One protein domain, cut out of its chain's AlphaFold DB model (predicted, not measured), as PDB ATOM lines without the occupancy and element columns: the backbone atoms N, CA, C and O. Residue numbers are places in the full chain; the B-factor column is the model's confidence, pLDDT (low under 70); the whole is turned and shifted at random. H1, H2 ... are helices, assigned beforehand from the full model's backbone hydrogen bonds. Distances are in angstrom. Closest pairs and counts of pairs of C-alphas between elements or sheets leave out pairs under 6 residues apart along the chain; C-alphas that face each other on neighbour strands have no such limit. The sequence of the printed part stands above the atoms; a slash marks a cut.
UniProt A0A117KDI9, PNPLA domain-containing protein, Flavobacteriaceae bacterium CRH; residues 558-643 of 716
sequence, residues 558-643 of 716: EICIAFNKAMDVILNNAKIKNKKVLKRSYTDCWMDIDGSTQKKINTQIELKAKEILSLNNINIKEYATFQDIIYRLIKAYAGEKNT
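AT A GLANCE: This is residues 558 to 643 of the 716 residues of the protein "PNPLA domain-containing protein" of Flavobacteriaceae bacterium CRH (UniProt A0A117KDI9). Two helices, H1 and H2, lie side by side and run opposite ways, and a third, H3, crosses over one side of this pair at a nearly right angle. A long loop, residues 574 to 594, joins the end of H1 to the beginning of H2. The printed part has 86 residues with three named helices in the order H1, H2, H3 and no named strand; its class is all helix. It is compact, with a radius of gyration of the C-alphas of 12.5 A, and spans 34 by 23 by 21 A.

HOW THE PARTS SIT: H1, residues 558 to 573, and H2, residues 595 to 615, form a helical hairpin. They touch, with the C-alphas of Ile 559 and Ile 612 closest at 6.7 A, and run opposite ways at a shallow tilt of 27 degrees. H3, residues 623 to 641, touches H1 with residues 633 to 637 alone, and H1 touches H3 with residues 560 to 564 alone. The closest C-alphas there, of Asn 564 and Tyr 637, are 5.9 A apart, and the lines of H1 and H3 are about perpendicular at 79 degrees. H2 and H3 are close but not clearly touching: their closest C-alphas, of Ala 609 and Ile 630, are 6.8 A apart. Their lines are about perpendicular at 82 degrees. In H1, H2 and H3 every O i to N i+4 pair is within hydrogen-bond range.

IN THESE COORDINATES: H1 begins with C-alpha 558 at (137.857, 114.568, 118.716) and is 22.9 A long from first to last C-alpha. H2, the longest helix with 21 residues, measures 30.2 A and begins with C-alpha 595 at (108.240, 123.971, 117.201). H3 measures 26.9 A and ends with C-alpha 641 at (130.947, 129.696, 116.186).

THE WHOLE: The two C-alphas farthest apart, of Asp 594 and Asn 617, are 34.5 A apart. The printed part has no cut. The link from H1 to H2 is long, with 21 residues, and that from H2 to H3 is short, with 7. The mean pLDDT of the printed part is 79.0; residues 577 to 593, residue 623 and residues 642 to 643 are under 70.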
ATOM      1  N   GLU A 558     138.463 115.480 119.687       90.56
ATOM      2  CA  GLU A 558     137.857 114.568 118.716       90.56
ATOM      3  C   GLU A 558     136.325 114.590 118.807       90.56
ATOM      4  O   GLU A 558     135.639 114.608 117.781       90.56
ATOM      5  N   ILE A 559     135.784 114.662 120.030       90.75
ATOM      6  CA  ILE A 559     134.340 114.771 120.277       90.75
ATOM      7  C   ILE A 559     133.833 116.140 119.821       90.75
ATOM      8  O   ILE A 559     132.834 116.206 119.104       90.75
ATOM      9  N   CYS A 560     134.530 117.220 120.184       88.88
ATOM     10  CA  CYS A 560     134.165 118.581 119.782       88.88
ATOM     11  C   CYS A 560     134.149 118.736 118.256       88.88
ATOM     12  O   CYS A 560     133.159 119.192 117.691       88.88
ATOM     13  N   ILE A 561     135.206 118.298 117.566       91.25
ATOM     14  CA  ILE A 561     135.323 118.391 116.104       91.25
ATOM     15  C   ILE A 561     134.212 117.587 115.417       91.25
ATOM     16  O   ILE A 561     133.549 118.099 114.508       91.25
ATOM     17  N   ALA A 562     133.977 116.345 115.855       92.44
ATOM     18  CA  ALA A 562     132.924 115.502 115.298       92.44
ATOM     19  C   ALA A 562     131.531 116.118 115.510       92.44
ATOM     20  O   ALA A 562     130.721 116.158 114.577       92.44
ATOM     21  N   PHE A 563     131.271 116.652 116.706       92.44
ATOM     22  CA  PHE A 563     130.000 117.289 117.045       92.44
ATOM     23  C   PHE A 563     129.780 118.575 116.247       92.44
ATOM     24  O   PHE A 563     128.717 118.758 115.657       92.44
ATOM     25  N   ASN A 564     130.801 119.424 116.134       90.94
ATOM     26  CA  ASN A 564     130.743 120.659 115.358       90.94
ATOM     27  C   ASN A 564     130.423 120.390 113.883       90.94
ATOM     28  O   ASN A 564     129.559 121.054 113.308       90.94
ATOM     29  N   LYS A 565     131.066 119.377 113.286       93.56
ATOM     30  CA  LYS A 565     130.787 118.951 111.907       93.56
ATOM     31  C   LYS A 565     129.344 118.470 111.747       93.56
ATOM     32  O   LYS A 565     128.690 118.822 110.766       93.56
ATOM     33  N   ALA A 566     128.836 117.686 112.698       92.12
ATOM     34  CA  ALA A 566     127.447 117.229 112.681       92.12
ATOM     35  C   ALA A 566     126.464 118.408 112.793       92.12
ATOM     36  O   ALA A 566     125.508 118.485 112.021       92.12
ATOM     37  N   MET A 567     126.736 119.358 113.689       91.12
ATOM     38  CA  MET A 567     125.932 120.568 113.873       91.12
ATOM     39  C   MET A 567     125.898 121.441 112.617       91.12
ATOM     40  O   MET A 567     124.820 121.875 112.211       91.12
ATOM     41  N   ASP A 568     127.045 121.661 111.965       90.56
ATOM     42  CA  ASP A 568     127.117 122.418 110.712       90.56
ATOM     43  C   ASP A 568     126.223 121.776 109.629       90.56
ATOM     44  O   ASP A 568     125.475 122.475 108.943       90.56
ATOM     45  N   VAL A 569     126.236 120.442 109.499       93.31
ATOM     46  CA  VAL A 569     125.386 119.706 108.541       93.31
ATOM     47  C   VAL A 569     123.900 119.855 108.876       93.31
ATOM     48  O   VAL A 569     123.107 120.179 107.990       93.31
ATOM     49  N   ILE A 570     123.516 119.657 110.141       89.50
ATOM     50  CA  ILE A 570     122.117 119.757 110.590       89.50
ATOM     51  C   ILE A 570     121.562 121.161 110.316       89.50
ATOM     52  O   ILE A 570     120.490 121.307 109.726       89.50
ATOM     53  N   LEU A 571     122.311 122.204 110.685       87.44
ATOM     54  CA  LEU A 571     121.890 123.597 110.517       87.44
ATOM     55  C   LEU A 571     121.804 124.015 109.043       87.44
ATOM     56  O   LEU A 571     120.857 124.708 108.656       87.44
ATOM     57  N   ASN A 572     122.749 123.564 108.213       89.75
ATOM     58  CA  ASN A 572     122.726 123.817 106.772       89.75
ATOM     59  C   ASN A 572     121.523 123.139 106.101       89.75
ATOM     60  O   ASN A 572     120.824 123.779 105.312       89.75
ATOM     61  N   ASN A 573     121.231 121.884 106.461       90.38
ATOM     62  CA  ASN A 573     120.078 121.141 105.941       90.38
ATOM     63  C   ASN A 573     118.747 121.784 106.347       90.38
ATOM     64  O   ASN A 573     117.818 121.855 105.544       90.38
ATOM     65  N   ALA A 574     118.673 122.324 107.564       87.31
ATOM     66  CA  ALA A 574     117.520 123.079 108.046       87.31
ATOM     67  C   ALA A 574     117.395 124.486 107.419       87.31
ATOM     68  O   ALA A 574     116.466 125.222 107.743       87.31
ATOM     69  N   LYS A 575     118.318 124.879 106.523       87.75
ATOM     70  CA  LYS A 575     118.405 126.221 105.916       87.75
ATOM     71  C   LYS A 575     118.473 127.350 106.955       87.75
ATOM     72  O   LYS A 575     118.080 128.485 106.673       87.75
ATOM     73  N   ILE A 576     119.016 127.075 108.142       79.44
ATOM     74  CA  ILE A 576     119.165 128.064 109.214       79.44
ATOM     75  C   ILE A 576     120.406 128.901 108.914       79.44
ATOM     76  O   ILE A 576     121.514 128.620 109.359       79.44
ATOM     77  N   LYS A 577     120.218 129.953 108.113       65.94
ATOM     78  CA  LYS A 577     121.307 130.848 107.681       65.94
ATOM     79  C   LYS A 577     121.739 131.861 108.752       65.94
ATOM     80  O   LYS A 577     122.762 132.520 108.586       65.94
ATOM     81  N   ASN A 578     120.984 132.012 109.846       58.41
ATOM     82  CA  ASN A 578     121.239 133.044 110.854       58.41
ATOM     83  C   ASN A 578     122.018 132.504 112.066       58.41
ATOM     84  O   ASN A 578     121.453 131.854 112.940       58.41
ATOM     85  N   LYS A 579     123.291 132.908 112.200       55.22
ATOM     86  CA  LYS A 579     124.121 132.678 113.408       55.22
ATOM     87  C   LYS A 579     123.498 133.226 114.707       55.22
ATOM     88  O   LYS A 579     123.883 132.824 115.794       55.22
ATOM     89  N   LYS A 580     122.516 134.133 114.612       53.44
ATOM     90  CA  LYS A 580     121.808 134.731 115.761       53.44
ATOM     91  C   LYS A 580     120.824 133.789 116.472       53.44
ATOM     92  O   LYS A 580     120.343 134.164 117.535       53.44
ATOM     93  N   VAL A 581     120.527 132.613 115.908       52.12
ATOM     94  CA  VAL A 581     119.486 131.700 116.422       52.12
ATOM     95  C   VAL A 581     119.938 130.905 117.656       52.12
ATOM     96  O   VAL A 581     119.103 130.532 118.467       52.12
ATOM     97  N   LEU A 582     121.246 130.744 117.887       57.25
ATOM     98  CA  LEU A 582     121.784 130.105 119.102       57.25
ATOM     99  C   LEU A 582     121.840 131.071 120.304       57.25
ATOM    100  O   LEU A 582     122.798 131.055 121.082       57.25
ATOM    101  N   LYS A 583     120.865 131.979 120.439       51.81
ATOM    102  CA  LYS A 583     120.794 132.883 121.594       51.81
ATOM    103  C   LYS A 583     120.111 132.183 122.770       51.81
ATOM    104  O   LYS A 583     118.981 131.732 122.657       51.81
ATOM    105  N   ARG A 584     120.839 132.146 123.895       48.41
ATOM    106  CA  ARG A 584     120.468 131.651 125.233       48.41
ATOM    107  C   ARG A 584     118.976 131.820 125.559       48.41
ATOM    108  O   ARG A 584     118.553 132.912 125.924       48.41
ATOM    109  N   SER A 585     118.236 130.719 125.569       43.66
ATOM    110  CA  SER A 585     117.110 130.523 126.481       43.66
ATOM    111  C   SER A 585     117.436 129.283 127.305       43.66
ATOM    112  O   SER A 585     117.766 128.239 126.747       43.66
ATOM    113  N   TYR A 586     117.472 129.440 128.628       45.97
ATOM    114  CA  TYR A 586     117.980 128.433 129.565       45.97
ATOM    115  C   TYR A 586     116.958 127.332 129.870       45.97
ATOM    116  O   TYR A 586     117.282 126.428 130.632       45.97
ATOM    117  N   THR A 587     115.739 127.413 129.324       46.06
ATOM    118  CA  THR A 587     114.653 126.554 129.800       46.06
ATOM    119  C   THR A 587     113.938 125.721 128.748       46.06
ATOM    120  O   THR A 587     113.814 124.547 129.033       46.06
ATOM    121  N   ASP A 588     113.554 126.175 127.545       46.03
ATOM    122  CA  ASP A 588     112.753 125.268 126.677       46.03
ATOM    123  C   ASP A 588     112.928 125.415 125.156       46.03
ATOM    124  O   ASP A 588     112.405 124.601 124.389       46.03
ATOM    125  N   CYS A 589     113.716 126.383 124.676       46.28
ATOM    126  CA  CYS A 589     113.883 126.588 123.236       46.28
ATOM    127  C   CYS A 589     115.350 126.753 122.835       46.28
ATOM    128  O   CYS A 589     115.926 127.828 122.974       46.28
ATOM    129  N   TRP A 590     115.949 125.692 122.284       55.03
ATOM    130  CA  TRP A 590     117.297 125.717 121.696       55.03
ATOM    131  C   TRP A 590     117.431 126.694 120.523       55.03
ATOM    132  O   TRP A 590     118.539 127.115 120.192       55.03
ATOM    133  N   MET A 591     116.312 127.016 119.870       54.28
ATOM    134  CA  MET A 591     116.247 127.859 118.686       54.28
ATOM    135  C   MET A 591     114.891 128.568 118.636       54.28
ATOM    136  O   MET A 591     113.868 127.946 118.905       54.28
ATOM    137  N   ASP A 592     114.886 129.845 118.254       54.72
ATOM    138  CA  ASP A 592     113.675 130.629 117.972       54.72
ATOM    139  C   ASP A 592     113.125 130.235 116.583       54.72
ATOM    140  O   ASP A 592     113.271 130.946 115.587       54.72
ATOM    141  N   ILE A 593     112.646 128.994 116.484       62.66
ATOM    142  CA  ILE A 593     112.171 128.337 115.260       62.66
ATOM    143  C   ILE A 593     110.798 127.734 115.558       62.66
ATOM    144  O   ILE A 593     110.503 127.400 116.702       62.66
ATOM    145  N   ASP A 594     109.960 127.570 114.529       74.12
ATOM    146  CA  ASP A 594     108.721 126.797 114.644       74.12
ATOM    147  C   ASP A 594     108.963 125.459 115.380       74.12
ATOM    148  O   ASP A 594     109.932 124.739 115.103       74.12
ATOM    149  N   GLY A 595     108.065 125.117 116.309       79.00
ATOM    150  CA  GLY A 595     108.240 123.971 117.201       79.00
ATOM    151  C   GLY A 595     108.402 122.626 116.478       79.00
ATOM    152  O   GLY A 595     109.078 121.732 116.989       79.00
ATOM    153  N   SER A 596     107.851 122.468 115.270       84.19
ATOM    154  CA  SER A 596     107.987 121.234 114.488       84.19
ATOM    155  C   SER A 596     109.386 121.078 113.883       84.19
ATOM    156  O   SER A 596     109.977 119.994 113.965       84.19
ATOM    157  N   THR A 597     109.958 122.151 113.333       80.50
ATOM    158  CA  THR A 597     111.335 122.162 112.823       80.50
ATOM    159  C   THR A 597     112.334 122.046 113.969       80.50
ATOM    160  O   THR A 597     113.280 121.263 113.878       80.50
ATOM    161  N   GLN A 598     112.089 122.737 115.084       81.25
ATOM    162  CA  GLN A 598     112.924 122.644 116.276       81.25
ATOM    163  C   GLN A 598     112.981 121.209 116.822       81.25
ATOM    164  O   GLN A 598     114.067 120.684 117.066       81.25
ATOM    165  N   LYS A 599     111.831 120.530 116.946       85.56
ATOM    166  CA  LYS A 599     111.774 119.130 117.393       85.56
ATOM    167  C   LYS A 599     112.585 118.207 116.478       85.56
ATOM    168  O   LYS A 599     113.357 117.393 116.975       85.56
ATOM    169  N   LYS A 600     112.460 118.363 115.152       88.62
ATOM    170  CA  LYS A 600     113.241 117.584 114.171       88.62
ATOM    171  C   LYS A 600     114.746 117.803 114.329       88.62
ATOM    172  O   LYS A 600     115.503 116.837 114.282       88.62
ATOM    173  N   ILE A 601     115.171 119.051 114.523       85.62
ATOM    174  CA  ILE A 601     116.582 119.399 114.729       85.62
ATOM    175  C   ILE A 601     117.100 118.777 116.021       85.62
ATOM    176  O   ILE A 601     118.116 118.093 115.979       85.62
ATOM    177  N   ASN A 602     116.384 118.933 117.138       85.12
ATOM    178  CA  ASN A 602     116.792 118.355 118.420       85.12
ATOM    179  C   ASN A 602     116.961 116.835 118.314       85.12
ATOM    180  O   ASN A 602     117.987 116.309 118.728       85.12
ATOM    181  N   THR A 603     116.022 116.132 117.671       90.38
ATOM    182  CA  THR A 603     116.146 114.683 117.444       90.38
ATOM    183  C   THR A 603     117.383 114.328 116.613       90.38
ATOM    184  O   THR A 603     118.070 113.358 116.926       90.38
ATOM    185  N   GLN A 604     117.712 115.100 115.572       91.81
ATOM    186  CA  GLN A 604     118.931 114.865 114.787       91.81
ATOM    187  C   GLN A 604     120.204 115.111 115.604       91.81
ATOM    188  O   GLN A 604     121.148 114.326 115.504       91.81
ATOM    189  N   ILE A 605     120.219 116.169 116.422       90.06
ATOM    190  CA  ILE A 605     121.335 116.480 117.321       90.06
ATOM    191  C   ILE A 605     121.525 115.342 118.320       90.06
ATOM    192  O   ILE A 605     122.641 114.853 118.475       90.06
ATOM    193  N   GLU A 606     120.448 114.873 118.948       90.56
ATOM    194  CA  GLU A 606     120.489 113.753 119.885       90.56
ATOM    195  C   GLU A 606     121.024 112.479 119.231       90.56
ATOM    196  O   GLU A 606     121.931 111.844 119.768       90.56
ATOM    197  N   LEU A 607     120.516 112.105 118.056       92.88
ATOM    198  CA  LEU A 607     120.989 110.915 117.343       92.88
ATOM    199  C   LEU A 607     122.485 111.008 117.021       92.88
ATOM    200  O   LEU A 607     123.225 110.054 117.266       92.88
ATOM    201  N   LYS A 608     122.946 112.166 116.536       93.44
ATOM    202  CA  LYS A 608     124.362 112.383 116.218       93.44
ATOM    203  C   LYS A 608     125.242 112.430 117.461       93.44
ATOM    204  O   LYS A 608     126.336 111.875 117.440       93.44
ATOM    205  N   ALA A 609     124.768 113.019 118.555       90.44
ATOM    206  CA  ALA A 609     125.471 112.992 119.829       90.44
ATOM    207  C   ALA A 609     125.629 111.553 120.346       90.44
ATOM    208  O   ALA A 609     126.733 111.179 120.726       90.44
ATOM    209  N   LYS A 610     124.577 110.717 120.296       92.31
ATOM    210  CA  LYS A 610     124.669 109.289 120.676       92.31
ATOM    211  C   LYS A 610     125.700 108.546 119.841       92.31
ATOM    212  O   LYS A 610     126.518 107.823 120.400       92.31
ATOM    213  N   GLU A 611     125.676 108.746 118.526       93.69
ATOM    214  CA  GLU A 611     126.644 108.154 117.601       93.69
ATOM    215  C   GLU A 611     128.079 108.547 117.984       93.69
ATOM    216  O   GLU A 611     128.901 107.672 118.252       93.69
ATOM    217  N   ILE A 612     128.362 109.845 118.124       91.75
ATOM    218  CA  ILE A 612     129.699 110.354 118.472       91.75
ATOM    219  C   ILE A 612     130.164 109.840 119.840       91.75
ATOM    220  O   ILE A 612     131.308 109.408 119.983       91.75
ATOM    221  N   LEU A 613     129.296 109.866 120.852       90.25
ATOM    222  CA  LEU A 613     129.631 109.426 122.208       90.25
ATOM    223  C   LEU A 613     129.876 107.911 122.252       90.25
ATOM    224  O   LEU A 613     130.836 107.470 122.886       90.25
ATOM    225  N   SER A 614     129.099 107.122 121.501       90.69
ATOM    226  CA  SER A 614     129.312 105.674 121.369       90.69
ATOM    227  C   SER A 614     130.661 105.339 120.726       90.69
ATOM    228  O   SER A 614     131.390 104.507 121.262       90.69
ATOM    229  N   LEU A 615     131.054 106.062 119.667       90.44
ATOM    230  CA  LEU A 615     132.358 105.911 119.005       90.44
ATOM    231  C   LEU A 615     133.540 106.230 119.933       90.44
ATOM    232  O   LEU A 615     134.640 105.727 119.729       90.44
ATOM    233  N   ASN A 616     133.310 107.036 120.973       87.12
ATOM    234  CA  ASN A 616     134.304 107.393 121.988       87.12
ATOM    235  C   ASN A 616     134.179 106.553 123.275       87.12
ATOM    236  O   ASN A 616     134.735 106.905 124.326       87.12
ATOM    237  N   ASN A 617     133.465 105.424 123.208       89.31
ATOM    238  CA  ASN A 617     133.220 104.515 124.328       89.31
ATOM    239  C   ASN A 617     132.592 105.233 125.535       89.31
ATOM    240  O   ASN A 617     133.053 105.077 126.671       89.31
ATOM    241  N   ILE A 618     131.595 106.086 125.295       87.06
ATOM    242  CA  ILE A 618     130.816 106.775 126.331       87.06
ATOM    243  C   ILE A 618     129.389 106.224 126.270       87.06
ATOM    244  O   ILE A 618     128.596 106.595 125.407       87.06
ATOM    245  N   ASN A 619     129.077 105.292 127.177       83.81
ATOM    246  CA  ASN A 619     127.761 104.659 127.260       83.81
ATOM    247  C   ASN A 619     126.872 105.391 128.272       83.81
ATOM    248  O   ASN A 619     127.001 105.185 129.482       83.81
ATOM    249  N   ILE A 620     125.960 106.218 127.765       77.19
ATOM    250  CA  ILE A 620     125.057 107.022 128.590       77.19
ATOM    251  C   ILE A 620     123.747 106.273 128.778       77.19
ATOM    252  O   ILE A 620     122.898 106.239 127.888       77.19
ATOM    253  N   LYS A 621     123.607 105.652 129.951       75.38
ATOM    254  CA  LYS A 621     122.406 104.902 130.340       75.38
ATOM    255  C   LYS A 621     121.286 105.814 130.841       75.38
ATOM    256  O   LYS A 621     120.116 105.490 130.669       75.38
ATOM    257  N   GLU A 622     121.636 106.951 131.436       73.19
ATOM    258  CA  GLU A 622     120.683 107.877 132.049       73.19
ATOM    259  C   GLU A 622     120.328 109.028 131.104       73.19
ATOM    260  O   GLU A 622     121.186 109.790 130.657       73.19
ATOM    261  N   TYR A 623     119.034 109.169 130.804       68.12
ATOM    262  CA  TYR A 623     118.534 110.183 129.871       68.12
ATOM    263  C   TYR A 623     118.826 111.619 130.332       68.12
ATOM    264  O   TYR A 623     119.182 112.458 129.507       68.12
ATOM    265  N   ALA A 624     118.715 111.899 131.636       72.06
ATOM    266  CA  ALA A 624     119.003 113.223 132.193       72.06
ATOM    267  C   ALA A 624     120.454 113.638 131.913       72.06
ATOM    268  O   ALA A 624     120.707 114.707 131.362       72.06
ATOM    269  N   THR A 625     121.405 112.736 132.162       72.81
ATOM    270  CA  THR A 625     122.812 113.008 131.881       72.81
ATOM    271  C   THR A 625     123.103 113.155 130.392       72.81
ATOM    272  O   THR A 625     123.948 113.955 129.993       72.81
ATOM    273  N   PHE A 626     122.405 112.395 129.547       83.06
ATOM    274  CA  PHE A 626     122.548 112.523 128.101       83.06
ATOM    275  C   PHE A 626     122.184 113.935 127.620       83.06
ATOM    276  O   PHE A 626     122.931 114.530 126.840       83.06
ATOM    277  N   GLN A 627     121.082 114.488 128.128       84.06
ATOM    278  CA  GLN A 627     120.651 115.848 127.804       84.06
ATOM    279  C   GLN A 627     121.632 116.905 128.318       84.06
ATOM    280  O   GLN A 627     121.960 117.832 127.578       84.06
ATOM    281  N   ASP A 628     122.182 116.732 129.522       82.19
ATOM    282  CA  ASP A 628     123.217 117.629 130.048       82.19
ATOM    283  C   ASP A 628     124.482 117.620 129.184       82.19
ATOM    284  O   ASP A 628     125.029 118.677 128.861       82.19
ATOM    285  N   ILE A 629     124.940 116.444 128.742       85.44
ATOM    286  CA  ILE A 629     126.108 116.335 127.854       85.44
ATOM    287  C   ILE A 629     125.845 117.056 126.532       85.44
ATOM    288  O   ILE A 629     126.683 117.846 126.091       85.44
ATOM    289  N   ILE A 630     124.678 116.840 125.920       87.44
ATOM    290  CA  ILE A 630     124.295 117.549 124.693       87.44
ATOM    291  C   ILE A 630     124.253 119.054 124.929       87.44
ATOM    292  O   ILE A 630     124.814 119.804 124.133       87.44
ATOM    293  N   TYR A 631     123.639 119.504 126.024       86.25
ATOM    294  CA  TYR A 631     123.582 120.917 126.380       86.25
ATOM    295  C   TYR A 631     124.978 121.537 126.420       86.25
ATOM    296  O   TYR A 631     125.222 122.586 125.817       86.25
ATOM    297  N   ARG A 632     125.923 120.866 127.082       86.44
ATOM    298  CA  ARG A 632     127.309 121.329 127.211       86.44
ATOM    299  C   ARG A 632     128.044 121.298 125.865       86.44
ATOM    300  O   ARG A 632     128.782 122.240 125.579       86.44
ATOM    301  N   LEU A 633     127.815 120.289 125.022       87.31
ATOM    302  CA  LEU A 633     128.368 120.215 123.660       87.31
ATOM    303  C   LEU A 633     127.827 121.333 122.760       87.31
ATOM    304  O   LEU A 633     128.597 121.996 122.067       87.31
ATOM    305  N   ILE A 634     126.523 121.612 122.814       87.25
ATOM    306  CA  ILE A 634     125.903 122.734 122.095       87.25
ATOM    307  C   ILE A 634     126.470 124.061 122.600       87.25
ATOM    308  O   ILE A 634     126.805 124.926 121.791       87.25
ATOM    309  N   LYS A 635     126.614 124.232 123.922       83.50
ATOM    310  CA  LYS A 635     127.233 125.421 124.528       83.50
ATOM    311  C   LYS A 635     128.669 125.607 124.024       83.50
ATOM    312  O   LYS A 635     129.033 126.730 123.674       83.50
ATOM    313  N   ALA A 636     129.452 124.528 123.938       83.69
ATOM    314  CA  ALA A 636     130.810 124.546 123.394       83.69
ATOM    315  C   ALA A 636     130.826 124.941 121.904       83.69
ATOM    316  O   ALA A 636     131.497 125.909 121.539       83.69
ATOM    317  N   TYR A 637     130.008 124.287 121.072       86.62
ATOM    318  CA  TYR A 637     129.838 124.610 119.647       86.62
ATOM    319  C   TYR A 637     129.436 126.076 119.429       86.62
ATOM    320  O   TYR A 637     130.019 126.793 118.609       86.62
ATOM    321  N   ALA A 638     128.451 126.559 120.192       82.62
ATOM    322  CA  ALA A 638     127.982 127.936 120.121       82.62
ATOM    323  C   ALA A 638     129.087 128.928 120.512       82.62
ATOM    324  O   ALA A 638     129.228 129.962 119.858       82.62
ATOM    325  N   GLY A 639     129.883 128.618 121.542       77.94
ATOM    326  CA  GLY A 639     131.033 129.428 121.955       77.94
ATOM    327  C   GLY A 639     132.087 129.571 120.855       77.94
ATOM    328  O   GLY A 639     132.592 130.671 120.625       77.94
ATOM    329  N   GLU A 640     132.359 128.493 120.120       79.44
ATOM    330  CA  GLU A 640     133.309 128.494 119.004       79.44
ATOM    331  C   GLU A 640     132.792 129.291 117.794       79.44
ATOM    332  O   GLU A 640     133.515 130.103 117.216       79.44
ATOM    333  N   LYS A 641     131.517 129.119 117.421       78.75
ATOM    334  CA  LYS A 641     130.947 129.696 116.186       78.75
ATOM    335  C   LYS A 641     130.470 131.141 116.321       78.75
ATOM    336  O   LYS A 641     130.491 131.885 115.332       78.75
ATOM    337  N   ASN A 642     130.021 131.543 117.511       67.38
ATOM    338  CA  ASN A 642     129.486 132.888 117.759       67.38
ATOM    339  C   ASN A 642     130.563 133.933 118.038       67.38
ATOM    340  O   ASN A 642     130.250 135.125 118.092       67.38
ATOM    341  N   THR A 643     131.821 133.516 118.156       55.19
ATOM    342  CA  THR A 643     132.926 134.409 118.484       55.19
ATOM    343  C   THR A 643     133.905 134.429 117.310       55.19
ATOM    344  O   THR A 643     134.766 133.559 117.222       55.19
TER     345      THR A 643